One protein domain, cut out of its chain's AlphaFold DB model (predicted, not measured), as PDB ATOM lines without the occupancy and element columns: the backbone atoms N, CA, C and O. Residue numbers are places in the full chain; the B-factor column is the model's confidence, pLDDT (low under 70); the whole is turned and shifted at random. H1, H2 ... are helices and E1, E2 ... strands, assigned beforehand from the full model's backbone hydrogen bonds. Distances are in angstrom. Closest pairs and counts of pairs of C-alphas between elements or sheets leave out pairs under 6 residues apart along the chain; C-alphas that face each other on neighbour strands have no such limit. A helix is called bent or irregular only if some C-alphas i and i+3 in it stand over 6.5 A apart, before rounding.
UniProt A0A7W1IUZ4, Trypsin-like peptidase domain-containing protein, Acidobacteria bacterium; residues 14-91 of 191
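This is residues 14 to 91 of the 191 residues of the protein "Trypsin-like peptidase domain-containing protein" of Acidobacteria bacterium (UniProt A0A7W1IUZ4). A single five-stranded antiparallel sheet, strongly twisted and curled like part of a barrel, makes the body, with the long bent strand E4 running through it. Helix H1 only grazes the sheet with residues 26 to 28 and reaches away with the loop after it to one end of the longest axis, while the short helices H2 and H3 form a corner toward the other end. The printed part has 78 residues, with three named helices and five named strands in the order E1, E2, H1, E3, E4, E5, H2, H3, a mixed class of helices and strands. The sheet's order is E1, E2, E5, E4, E3. The whole is only just loose, close to compact, with a radius of gyration of the C-alphas of 14.0 A and spans of 37 by 29 by 22 A.

E4, residues 56 to 67, bends by 67 degrees at residue 64. Its residues 56 to 60 pair with E3, residues 46 to 50, where N 47 and O 59 are 2.8 A apart. Its residues 61 to 67 pair with E5, residues 72 to 77, where N 64 and O 74 are 2.8 A apart. E3, E4 and E5 form a meander, each strand the antiparallel neighbour of the one before, and E3 and E4, like E4 and E5, are a hairpin. E2, residues 20 to 24, is antiparallel to E5 at 147 degrees, with N 75 and O 21 2.8 A apart. E1, residues 14 to 17, is an edge strand and forms a hairpin with E2, with N 16 and O 20 2.9 A apart. H1, residues 26 to 35, comes closest to E5 at the C-alphas of His 26 and Leu 72, 8.0 A apart. H2, residues 79 to 84, is not on the sheet, but only just; its closest C-alpha to E4 is that of Ile 81, 7.6 A from that of Phe 59. H3, residues 86 to 89, and H2 only just touch, only at the corner by their link, with 3 pairs of C-alphas within 8 A; the closest are those of Leu 82 and Ser 89, 6.1 A apart. H1 is apart from H2 and H3. In H2 every O i to N i+4 pair is within hydrogen-bond range, in H1 5 of 6 are, and H3 is too short for such a pair.

E4 spans 29.6 A, E5 17.0 A, H1 13.9 A, E2 13.6 A and E3 13.0 A. E1 begins at C-alpha 14, (148.839, 200.559, 235.074). E4 ends at C-alpha 67, (132.490, 197.291, 238.106), and H3 at C-alpha 89, (156.589, 205.739, 244.612).

The two C-alphas farthest apart are those of Glu 39 and Ala 90, 41.1 A. The printed part has no cut and no long link. The mean pLDDT of the printed part is 89.1, and residues 88 to 89 are under 70.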
ATOM      1  N   PHE A  14     148.077 199.314 235.084       96.44
ATOM      2  CA  PHE A  14     148.839 200.559 235.074       96.44
ATOM      3  C   PHE A  14     148.432 201.487 236.215       96.44
ATOM      4  O   PHE A  14     147.308 201.425 236.708       96.44
ATOM      5  N   LEU A  15     149.359 202.342 236.654       95.50
ATOM      6  CA  LEU A  15     149.116 203.267 237.759       95.50
ATOM      7  C   LEU A  15     148.239 204.440 237.315       95.50
ATOM      8  O   LEU A  15     148.542 205.087 236.318       95.50
ATOM      9  N   ILE A  16     147.202 204.733 238.100       96.00
ATOM     10  CA  ILE A  16     146.244 205.836 237.876       96.00
ATOM     11  C   ILE A  16     146.167 206.819 239.052       96.00
ATOM     12  O   ILE A  16     145.428 207.796 239.020       96.00
ATOM     13  N   GLY A  17     146.931 206.559 240.110       91.81
ATOM     14  CA  GLY A  17     147.049 207.415 241.281       91.81
ATOM     15  C   GLY A  17     148.108 206.874 242.233       91.81
ATOM     16  O   GLY A  17     148.783 205.885 241.932       91.81
ATOM     17  N   GLU A  18     148.247 207.503 243.397       88.62
ATOM     18  CA  GLU A  18     149.173 207.038 244.431       88.62
ATOM     19  C   GLU A  18     148.785 205.637 244.912       88.62
ATOM     20  O   GLU A  18     147.810 205.444 245.633       88.62
ATOM     21  N   GLY A  19     149.550 204.636 244.478       90.50
ATOM     22  CA  GLY A  19     149.313 203.252 244.862       90.50
ATOM     23  C   GLY A  19     148.073 202.605 244.243       90.50
ATOM     24  O   GLY A  19     147.707 201.522 244.695       90.50
ATOM     25  N   LEU A  20     147.441 203.228 243.243       95.69
ATOM     26  CA  LEU A  20     146.235 202.716 242.585       95.69
ATOM     27  C   LEU A  20     146.548 202.193 241.185       95.69
ATOM     28  O   LEU A  20     147.137 202.911 240.378       95.69
ATOM     29  N   ILE A  21     146.115 200.967 240.889       97.00
ATOM     30  CA  ILE A  21     146.286 200.304 239.591       97.00
ATOM     31  C   ILE A  21     144.926 200.088 238.933       97.00
ATOM     32  O   ILE A  21     144.054 199.485 239.546       97.00
ATOM     33  N   ALA A  22     144.768 200.488 237.673       98.31
ATOM     34  CA  ALA A  22     143.659 200.050 236.828       98.31
ATOM     35  C   ALA A  22     144.018 198.761 236.076       98.31
ATOM     36  O   ALA A  22     145.158 198.595 235.640       98.31
ATOM     37  N   SER A  23     143.046 197.860 235.918       98.31
ATOM     38  CA  SER A  23     143.141 196.654 235.084       98.31
ATOM     39  C   SER A  23     141.736 196.134 234.733       98.31
ATOM     40  O   SER A  23     140.732 196.605 235.270       98.31
ATOM     41  N   ALA A  24     141.664 195.145 233.842       98.19
ATOM     42  CA  ALA A  24     140.444 194.399 233.567       98.19
ATOM     43  C   ALA A  24     140.104 193.480 234.751       98.19
ATOM     44  O   ALA A  24     140.980 192.775 235.267       98.19
ATOM     45  N   LEU A  25     138.837 193.472 235.163       98.06
ATOM     46  CA  LEU A  25     138.357 192.689 236.301       98.06
ATOM     47  C   LEU A  25     138.423 191.184 236.016       98.06
ATOM     48  O   LEU A  25     138.786 190.402 236.902       98.06
ATOM     49  N   HIS A  26     138.141 190.762 234.781       96.75
ATOM     50  CA  HIS A  26     138.069 189.346 234.443       96.75
ATOM     51  C   HIS A  26     139.391 188.602 234.654       96.75
ATOM     52  O   HIS A  26     139.419 187.374 234.725       96.75
ATOM     53  N   VAL A  27     140.515 189.323 234.726       95.12
ATOM     54  CA  VAL A  27     141.817 188.738 235.061       95.12
ATOM     55  C   VAL A  27     141.746 188.087 236.443       95.12
ATOM     56  O   VAL A  27     142.198 186.952 236.607       95.12
ATOM     57  N   GLN A  28     141.130 188.761 237.416       93.88
ATOM     58  CA  GLN A  28     140.908 188.229 238.756       93.88
ATOM     59  C   GLN A  28     139.791 187.182 238.773       93.88
ATOM     60  O   GLN A  28     139.994 186.115 239.350       93.88
ATOM     61  N   THR A  29     138.646 187.430 238.131       93.56
ATOM     62  CA  THR A  29     137.518 186.479 238.207       93.56
ATOM     63  C   THR A  29     137.866 185.134 237.564       93.56
ATOM     64  O   THR A  29     137.566 184.089 238.135       93.56
ATOM     65  N   LYS A  30     138.646 185.117 236.468       91.62
ATOM     66  CA  LYS A  30     139.229 183.879 235.912       91.62
ATOM     67  C   LYS A  30     140.117 183.152 236.926       91.62
ATOM     68  O   LYS A  30     140.136 181.922 236.958       91.62
ATOM     69  N   ALA A  31     140.871 183.882 237.753       88.94
ATOM     70  CA  ALA A  31     141.652 183.270 238.827       88.94
ATOM     71  C   ALA A  31     140.743 182.629 239.883       88.94
ATOM     72  O   ALA A  31     140.988 181.492 240.278       88.94
ATOM     73  N   GLU A  32     139.677 183.313 240.292       89.56
ATOM     74  CA  GLU A  32     138.696 182.812 241.262       89.56
ATOM     75  C   GLU A  32     137.962 181.560 240.756       89.56
ATOM     76  O   GLU A  32     137.850 180.570 241.483       89.56
ATOM     77  N   GLU A  33     137.568 181.533 239.482       88.81
ATOM     78  CA  GLU A  33     136.996 180.349 238.829       88.81
ATOM     79  C   GLU A  33     137.958 179.151 238.840       88.81
ATOM     80  O   GLU A  33     137.545 177.999 239.008       88.81
ATOM     81  N   MET A  34     139.262 179.401 238.675       86.69
ATOM     82  CA  MET A  34     140.277 178.355 238.796       86.69
ATOM     83  C   MET A  34     140.403 177.841 240.233       86.69
ATOM     84  O   MET A  34     140.586 176.637 240.411       86.69
ATOM     85  N   LEU A  35     140.277 178.707 241.248       85.19
ATOM     86  CA  LEU A  35     140.362 178.318 242.664       85.19
ATOM     87  C   LEU A  35     139.253 177.347 243.069       85.19
ATOM     88  O   LEU A  35     139.519 176.425 243.839       85.19
ATOM     89  N   GLY A  36     138.049 177.495 242.505       80.69
ATOM     90  CA  GLY A  36     136.915 176.596 242.756       80.69
ATOM     91  C   GLY A  36     137.167 175.127 242.385       80.69
ATOM     92  O   GLY A  36     136.383 174.257 242.754       80.69
ATOM     93  N   LYS A  37     138.269 174.829 241.679       82.88
ATOM     94  CA  LYS A  37     138.680 173.470 241.290       82.88
ATOM     95  C   LYS A  37     139.609 172.791 242.306       82.88
ATOM     96  O   LYS A  37     139.954 171.629 242.111       82.88
ATOM     97  N   PHE A  38     140.028 173.487 243.366       81.62
ATOM     98  CA  PHE A  38     140.957 172.966 244.375       81.62
ATOM     99  C   PHE A  38     140.248 172.681 245.706       81.62
ATOM    100  O   PHE A  38     139.413 173.460 246.148       81.62
ATOM    101  N   GLU A  39     140.628 171.598 246.398       78.06
ATOM    102  CA  GLU A  39     140.031 171.221 247.699       78.06
ATOM    103  C   GLU A  39     140.367 172.199 248.839       78.06
ATOM    104  O   GLU A  39     139.598 172.342 249.787       78.06
ATOM    105  N   LYS A  40     141.541 172.845 248.785       80.62
ATOM    106  CA  LYS A  40     142.027 173.812 249.789       80.62
ATOM    107  C   LYS A  40     142.760 174.969 249.100       80.62
ATOM    108  O   LYS A  40     143.993 175.021 249.153       80.62
ATOM    109  N   PRO A  41     142.038 175.848 248.387       80.00
ATOM    110  CA  PRO A  41     142.663 176.911 247.620       80.00
ATOM    111  C   PRO A  41     143.285 177.957 248.549       80.00
ATOM    112  O   PRO A  41     142.706 178.344 249.560       80.00
ATOM    113  N   THR A  42     144.463 178.443 248.169       83.75
ATOM    114  CA  THR A  42     145.012 179.710 248.667       83.75
ATOM    115  C   THR A  42     145.310 180.580 247.457       83.75
ATOM    116  O   THR A  42     145.749 180.072 246.424       83.75
ATOM    117  N   SER A  43     145.049 181.878 247.560       86.06
ATOM    118  CA  SER A  43     145.281 182.825 246.475       86.06
ATOM    119  C   SER A  43     145.920 184.102 246.991       86.06
ATOM    120  O   SER A  43     145.825 184.450 248.167       86.06
ATOM    121  N   LYS A  44     146.621 184.778 246.086       90.69
ATOM    122  CA  LYS A  44     147.159 186.118 246.285       90.69
ATOM    123  C   LYS A  44     147.052 186.866 244.965       90.69
ATOM    124  O   LYS A  44     147.293 186.269 243.914       90.69
ATOM    125  N   ILE A  45     146.739 188.153 245.026       93.69
ATOM    126  CA  ILE A  45     146.839 189.052 243.876       93.69
ATOM    127  C   ILE A  45     148.140 189.831 244.048       93.69
ATOM    128  O   ILE A  45     148.442 190.324 245.136       93.69
ATOM    129  N   VAL A  46     148.959 189.869 243.000       93.75
ATOM    130  CA  VAL A  46     150.261 190.539 243.029       93.75
ATOM    131  C   VAL A  46     150.461 191.372 241.771       93.75
ATOM    132  O   VAL A  46     150.172 190.909 240.672       93.75
ATOM    133  N   ALA A  47     151.013 192.571 241.926       92.50
ATOM    134  CA  ALA A  47     151.564 193.353 240.829       92.50
ATOM    135  C   ALA A  47     153.047 193.011 240.662       92.50
ATOM    136  O   ALA A  47     153.793 192.944 241.644       92.50
ATOM    137  N   TRP A  48     153.479 192.772 239.427       89.75
ATOM    138  CA  TRP A  48     154.883 192.519 239.115       89.75
ATOM    139  C   TRP A  48     155.519 193.817 238.644       89.75
ATOM    140  O   TRP A  48     154.975 194.503 237.780       89.75
ATOM    141  N   LYS A  49     156.685 194.149 239.190       84.50
ATOM    142  CA  LYS A  49     157.480 195.280 238.722       84.50
ATOM    143  C   LYS A  49     158.868 194.805 238.345       84.50
ATOM    144  O   LYS A  49     159.587 194.268 239.184       84.50
ATOM    145  N   LYS A  50     159.264 195.113 237.114       83.31
ATOM    146  CA  LYS A  50     160.653 195.035 236.675       83.31
ATOM    147  C   LYS A  50     161.371 196.353 236.974       83.31
ATOM    148  O   LYS A  50     160.829 197.440 236.756       83.31
ATOM    149  N   PHE A  51     162.565 196.275 237.539       79.19
ATOM    150  CA  PHE A  51     163.453 197.417 237.755       79.19
ATOM    151  C   PHE A  51     164.488 197.502 236.629       79.19
ATOM    152  O   PHE A  51     164.747 196.519 235.941       79.19
ATOM    153  N   GLU A  52     165.109 198.671 236.454       78.19
ATOM    154  CA  GLU A  52     166.176 198.887 235.457       78.19
ATOM    155  C   GLU A  52     167.361 197.927 235.639       78.19
ATOM    156  O   GLU A  52     168.038 197.576 234.679       78.19
ATOM    157  N   THR A  53     167.570 197.441 236.866       79.19
ATOM    158  CA  THR A  53     168.567 196.420 237.215       79.19
ATOM    159  C   THR A  53     168.249 195.030 236.652       79.19
ATOM    160  O   THR A  53     169.061 194.120 236.789       79.19
ATOM    161  N   GLY A  54     167.066 194.839 236.060       80.12
ATOM    162  CA  GLY A  54     166.548 193.549 235.610       80.12
ATOM    163  C   GLY A  54     165.840 192.743 236.702       80.12
ATOM    164  O   GLY A  54     165.219 191.734 236.387       80.12
ATOM    165  N   GLU A  55     165.890 193.190 237.961       84.38
ATOM    166  CA  GLU A  55     165.183 192.557 239.076       84.38
ATOM    167  C   GLU A  55     163.664 192.643 238.881       84.38
ATOM    168  O   GLU A  55     163.136 193.705 238.539       84.38
ATOM    169  N   VAL A  56     162.963 191.535 239.131       85.12
ATOM    170  CA  VAL A  56     161.500 191.463 239.124       85.12
ATOM    171  C   VAL A  56     161.010 191.195 240.537       85.12
ATOM    172  O   VAL A  56     161.337 190.177 241.143       85.12
ATOM    173  N   THR A  57     160.195 192.109 241.055       86.88
ATOM    174  CA  THR A  57     159.617 192.015 242.397       86.88
ATOM    175  C   THR A  57     158.103 191.890 242.302       86.88
ATOM    176  O   THR A  57     157.462 192.534 241.468       86.88
ATOM    177  N   GLN A  58     157.527 191.058 243.171       89.81
ATOM    178  CA  GLN A  58     156.083 190.904 243.317       89.81
ATOM    179  C   GLN A  58     155.609 191.666 244.549       89.81
ATOM    180  O   GLN A  58     156.098 191.430 245.652       89.81
ATOM    181  N   PHE A  59     154.609 192.513 244.366       90.94
ATOM    182  CA  PHE A  59     154.001 193.295 245.430       90.94
ATOM    183  C   PHE A  59     152.544 192.863 245.599       90.94
ATOM    184  O   PHE A  59     151.814 192.866 244.607       90.94
ATOM    185  N   PRO A  60     152.100 192.457 246.800       93.50
ATOM    186  CA  PRO A  60     150.696 192.148 247.019       93.50
ATOM    187  C   PRO A  60     149.837 193.397 246.816       93.50
ATOM    188  O   PRO A  60     150.208 194.503 247.214       93.50
ATOM    189  N   ILE A  61     148.694 193.184 246.179       95.31
ATOM    190  CA  ILE A  61     147.663 194.190 245.937       95.31
ATOM    191  C   ILE A  61     146.306 193.608 246.311       95.31
ATOM    192  O   ILE A  61     146.122 192.389 246.321       95.31
ATOM    193  N   GLU A  62     145.350 194.479 246.586       95.69
ATOM    194  CA  GLU A  62     143.961 194.101 246.827       95.69
ATOM    195  C   GLU A  62     143.021 194.917 245.945       95.69
ATOM    196  O   GLU A  62     143.376 195.999 245.476       95.69
ATOM    197  N   ILE A  63     141.824 194.390 245.702       96.38
ATOM    198  CA  ILE A  63     140.784 195.121 244.984       96.38
ATOM    199  C   ILE A  63     140.279 196.269 245.867       96.38
ATOM    200  O   ILE A  63     139.883 196.061 247.012       96.38
ATOM    201  N   ALA A  64     140.330 197.492 245.349       97.44
ATOM    202  CA  ALA A  64     139.814 198.677 246.022       97.44
ATOM    203  C   ALA A  64     138.351 198.924 245.624       97.44
ATOM    204  O   ALA A  64     137.502 199.149 246.481       97.44
ATOM    205  N   VAL A  65     138.056 198.841 244.324       98.12
ATOM    206  CA  VAL A  65     136.702 198.919 243.759       98.12
ATOM    207  C   VAL A  65     136.669 198.225 242.398       98.12
ATOM    208  O   VAL A  65     137.673 198.206 241.689       98.12
ATOM    209  N   SER A  66     135.521 197.682 242.002       97.94
ATOM    210  CA  SER A  66     135.301 197.124 240.666       97.94
ATOM    211  C   SER A  66     133.928 197.482 240.104       97.94
ATOM    212  O   SER A  66     133.044 197.982 240.808       97.94
ATOM    213  N   ASP A  67     133.764 197.239 238.807       97.56
ATOM    214  CA  ASP A  67     132.490 197.291 238.106       97.56
ATOM    215  C   ASP A  67     132.394 196.151 237.085       97.56
ATOM    216  O   ASP A  67     132.983 196.207 236.005       97.56
ATOM    217  N   ASP A  68     131.595 195.136 237.412       96.12
ATOM    218  CA  ASP A  68     131.389 193.952 236.570       96.12
ATOM    219  C   ASP A  68     130.796 194.298 235.197       96.12
ATOM    220  O   ASP A  68     131.018 193.583 234.224       96.12
ATOM    221  N   LYS A  69     130.038 195.401 235.092       95.19
ATOM    222  CA  LYS A  69     129.396 195.803 233.831       95.19
ATOM    223  C   LYS A  69     130.396 196.321 232.808       95.19
ATOM    224  O   LYS A  69     130.215 196.093 231.612       95.19
ATOM    225  N   SER A  70     131.400 197.061 233.264       96.19
ATOM    226  CA  SER A  70     132.486 197.533 232.410       96.19
ATOM    227  C   SER A  70     133.672 196.576 232.393       96.19
ATOM    228  O   SER A  70     134.545 196.765 231.562       96.19
ATOM    229  N   ASP A  71     133.693 195.537 233.230       98.00
ATOM    230  CA  ASP A  71     134.843 194.641 233.381       98.00
ATOM    231  C   ASP A  71     136.116 195.396 233.815       98.00
ATOM    232  O   ASP A  71     137.235 195.093 233.404       98.00
ATOM    233  N   LEU A  72     135.946 196.412 234.667       98.50
ATOM    234  CA  LEU A  72     137.036 197.234 235.191       98.50
ATOM    235  C   LEU A  72     137.216 197.020 236.690       98.50
ATOM    236  O   LEU A  72     136.252 196.893 237.447       98.50
ATOM    237  N   ALA A  73     138.470 197.042 237.129       98.44
ATOM    238  CA  ALA A  73     138.836 197.027 238.534       98.44
ATOM    239  C   ALA A  73     139.953 198.031 238.822       98.44
ATOM    240  O   ALA A  73     140.865 198.237 238.016       98.44
ATOM    241  N   ILE A  74     139.877 198.631 240.007       98.50
ATOM    242  CA  ILE A  74     140.947 199.411 240.609       98.50
ATOM    243  C   ILE A  74     141.491 198.606 241.780       98.50
ATOM    244  O   ILE A  74     140.756 198.234 242.697       98.50
ATOM    245  N   TYR A  75     142.791 198.360 241.753       97.88
ATOM    246  CA  TYR A  75     143.548 197.707 242.806       97.88
ATOM    247  C   TYR A  75     144.346 198.737 243.592       97.88
ATOM    248  O   TYR A  75     144.683 199.799 243.068       97.88
ATOM    249  N   ARG A  76     144.697 198.407 244.834       95.81
ATOM    250  CA  ARG A  76     145.567 199.235 245.668       95.81
ATOM    251  C   ARG A  76     146.697 198.436 246.299       95.81
ATOM    252  O   ARG A  76     146.529 197.264 246.643       95.81
ATOM    253  N   PHE A  77     147.836 199.094 246.471       92.94
ATOM    254  CA  PHE A  77     148.915 198.614 247.330       92.94
ATOM    255  C   PHE A  77     148.623 198.910 248.800       92.94
ATOM    256  O   PHE A  77     147.979 199.908 249.124       92.94
ATOM    257  N   ASP A  78     149.194 198.101 249.692       89.75
ATOM    258  CA  ASP A  78     149.346 198.498 251.091       89.75
ATOM    259  C   ASP A  78     150.261 199.748 251.163       89.75
ATOM    260  O   ASP A  78     151.380 199.722 250.632       89.75
ATOM    261  N   PRO A  79     149.842 200.842 251.829       87.38
ATOM    262  CA  PRO A  79     150.671 202.032 252.012       87.38
ATOM    263  C   PRO A  79     152.043 201.766 252.660       87.38
ATOM    264  O   PRO A  79     152.991 202.516 252.429       87.38
ATOM    265  N   ASN A  80     152.183 200.720 253.479       89.12
ATOM    266  CA  ASN A  80     153.467 200.295 254.048       89.12
ATOM    267  C   ASN A  80     154.434 199.830 252.958       89.12
ATOM    268  O   ASN A  80     155.591 200.243 252.955       89.12
ATOM    269  N   ILE A  81     153.946 199.063 251.980       86.19
ATOM    270  CA  ILE A  81     154.761 198.564 250.866       86.19
ATOM    271  C   ILE A  81     155.312 199.727 250.051       86.19
ATOM    272  O   ILE A  81     156.494 199.730 249.713       86.19
ATOM    273  N   LEU A  82     154.487 200.737 249.772       82.56
ATOM    274  CA  LEU A  82     154.919 201.930 249.040       82.56
ATOM    275  C   LEU A  82     155.987 202.718 249.810       82.56
ATOM    276  O   LEU A  82     156.961 203.175 249.213       82.56
ATOM    277  N   ARG A  83     155.832 202.843 251.136       84.56
ATOM    278  CA  ARG A  83     156.801 203.525 252.011       84.56
ATOM    279  C   ARG A  83     158.141 202.798 252.084       84.56
ATOM    280  O   ARG A  83     159.185 203.441 252.042       84.56
ATOM    281  N   GLU A  84     158.115 201.474 252.172       87.19
ATOM    282  CA  GLU A  84     159.315 200.633 252.240       87.19
ATOM    283  C   GLU A  84     160.018 200.493 250.880       87.19
ATOM    284  O   GLU A  84     161.203 200.168 250.823       87.19
ATOM    285  N   ASN A  85     159.317 200.788 249.778       82.06
ATOM    286  CA  ASN A  85     159.825 200.658 248.414       82.06
ATOM    287  C   ASN A  85     159.748 201.996 247.658       82.06
ATOM    288  O   ASN A  85     158.993 202.118 246.693       82.06
ATOM    289  N   PRO A  86     160.574 203.003 248.003       73.69
ATOM    290  CA  PRO A  86     160.494 204.345 247.413       73.69
ATOM    291  C   PRO A  86     160.794 204.387 245.904       73.69
ATOM    292  O   PRO A  86     160.403 205.311 245.199       73.69
ATOM    293  N   LYS A  87     161.451 203.358 245.351       70.38
ATOM    294  CA  LYS A  87     161.599 203.216 243.892       70.38
ATOM    295  C   LYS A  87     160.264 202.939 243.182       70.38
ATOM    296  O   LYS A  87     160.183 203.083 241.966       70.38
ATOM    297  N   PHE A  88     159.248 202.490 243.916       69.88
ATOM    298  CA  PHE A  88     157.888 202.302 243.423       69.88
ATOM    299  C   PHE A  88     157.100 203.618 243.457       69.88
ATOM    300  O   PHE A  88     156.399 203.927 242.498       69.88
ATOM    301  N   SER A  89     157.265 204.436 244.504       64.12
ATOM    302  CA  SER A  89     156.589 205.739 244.612       64.12
ATOM    303  C   SER A  89     157.072 206.775 243.589       64.12
ATOM    304  O   SER A  89     156.384 207.760 243.348       64.12
ATOM    305  N   ALA A  90     158.219 206.544 242.943       72.44
ATOM    306  CA  ALA A  90     158.721 207.386 241.858       72.44
ATOM    307  C   ALA A  90     158.000 207.178 240.508       72.44
ATOM    308  O   ALA A  90     158.229 207.953 239.575       72.44
ATOM    309  N   ILE A  91     157.163 206.142 240.364       79.81
ATOM    310  CA  ILE A  91     156.430 205.908 239.116       79.81
ATOM    311  C   ILE A  91     155.290 206.920 239.028       79.81
ATOM    312  O   ILE A  91     154.393 206.936 239.870       79.81
TER     313      ILE A  91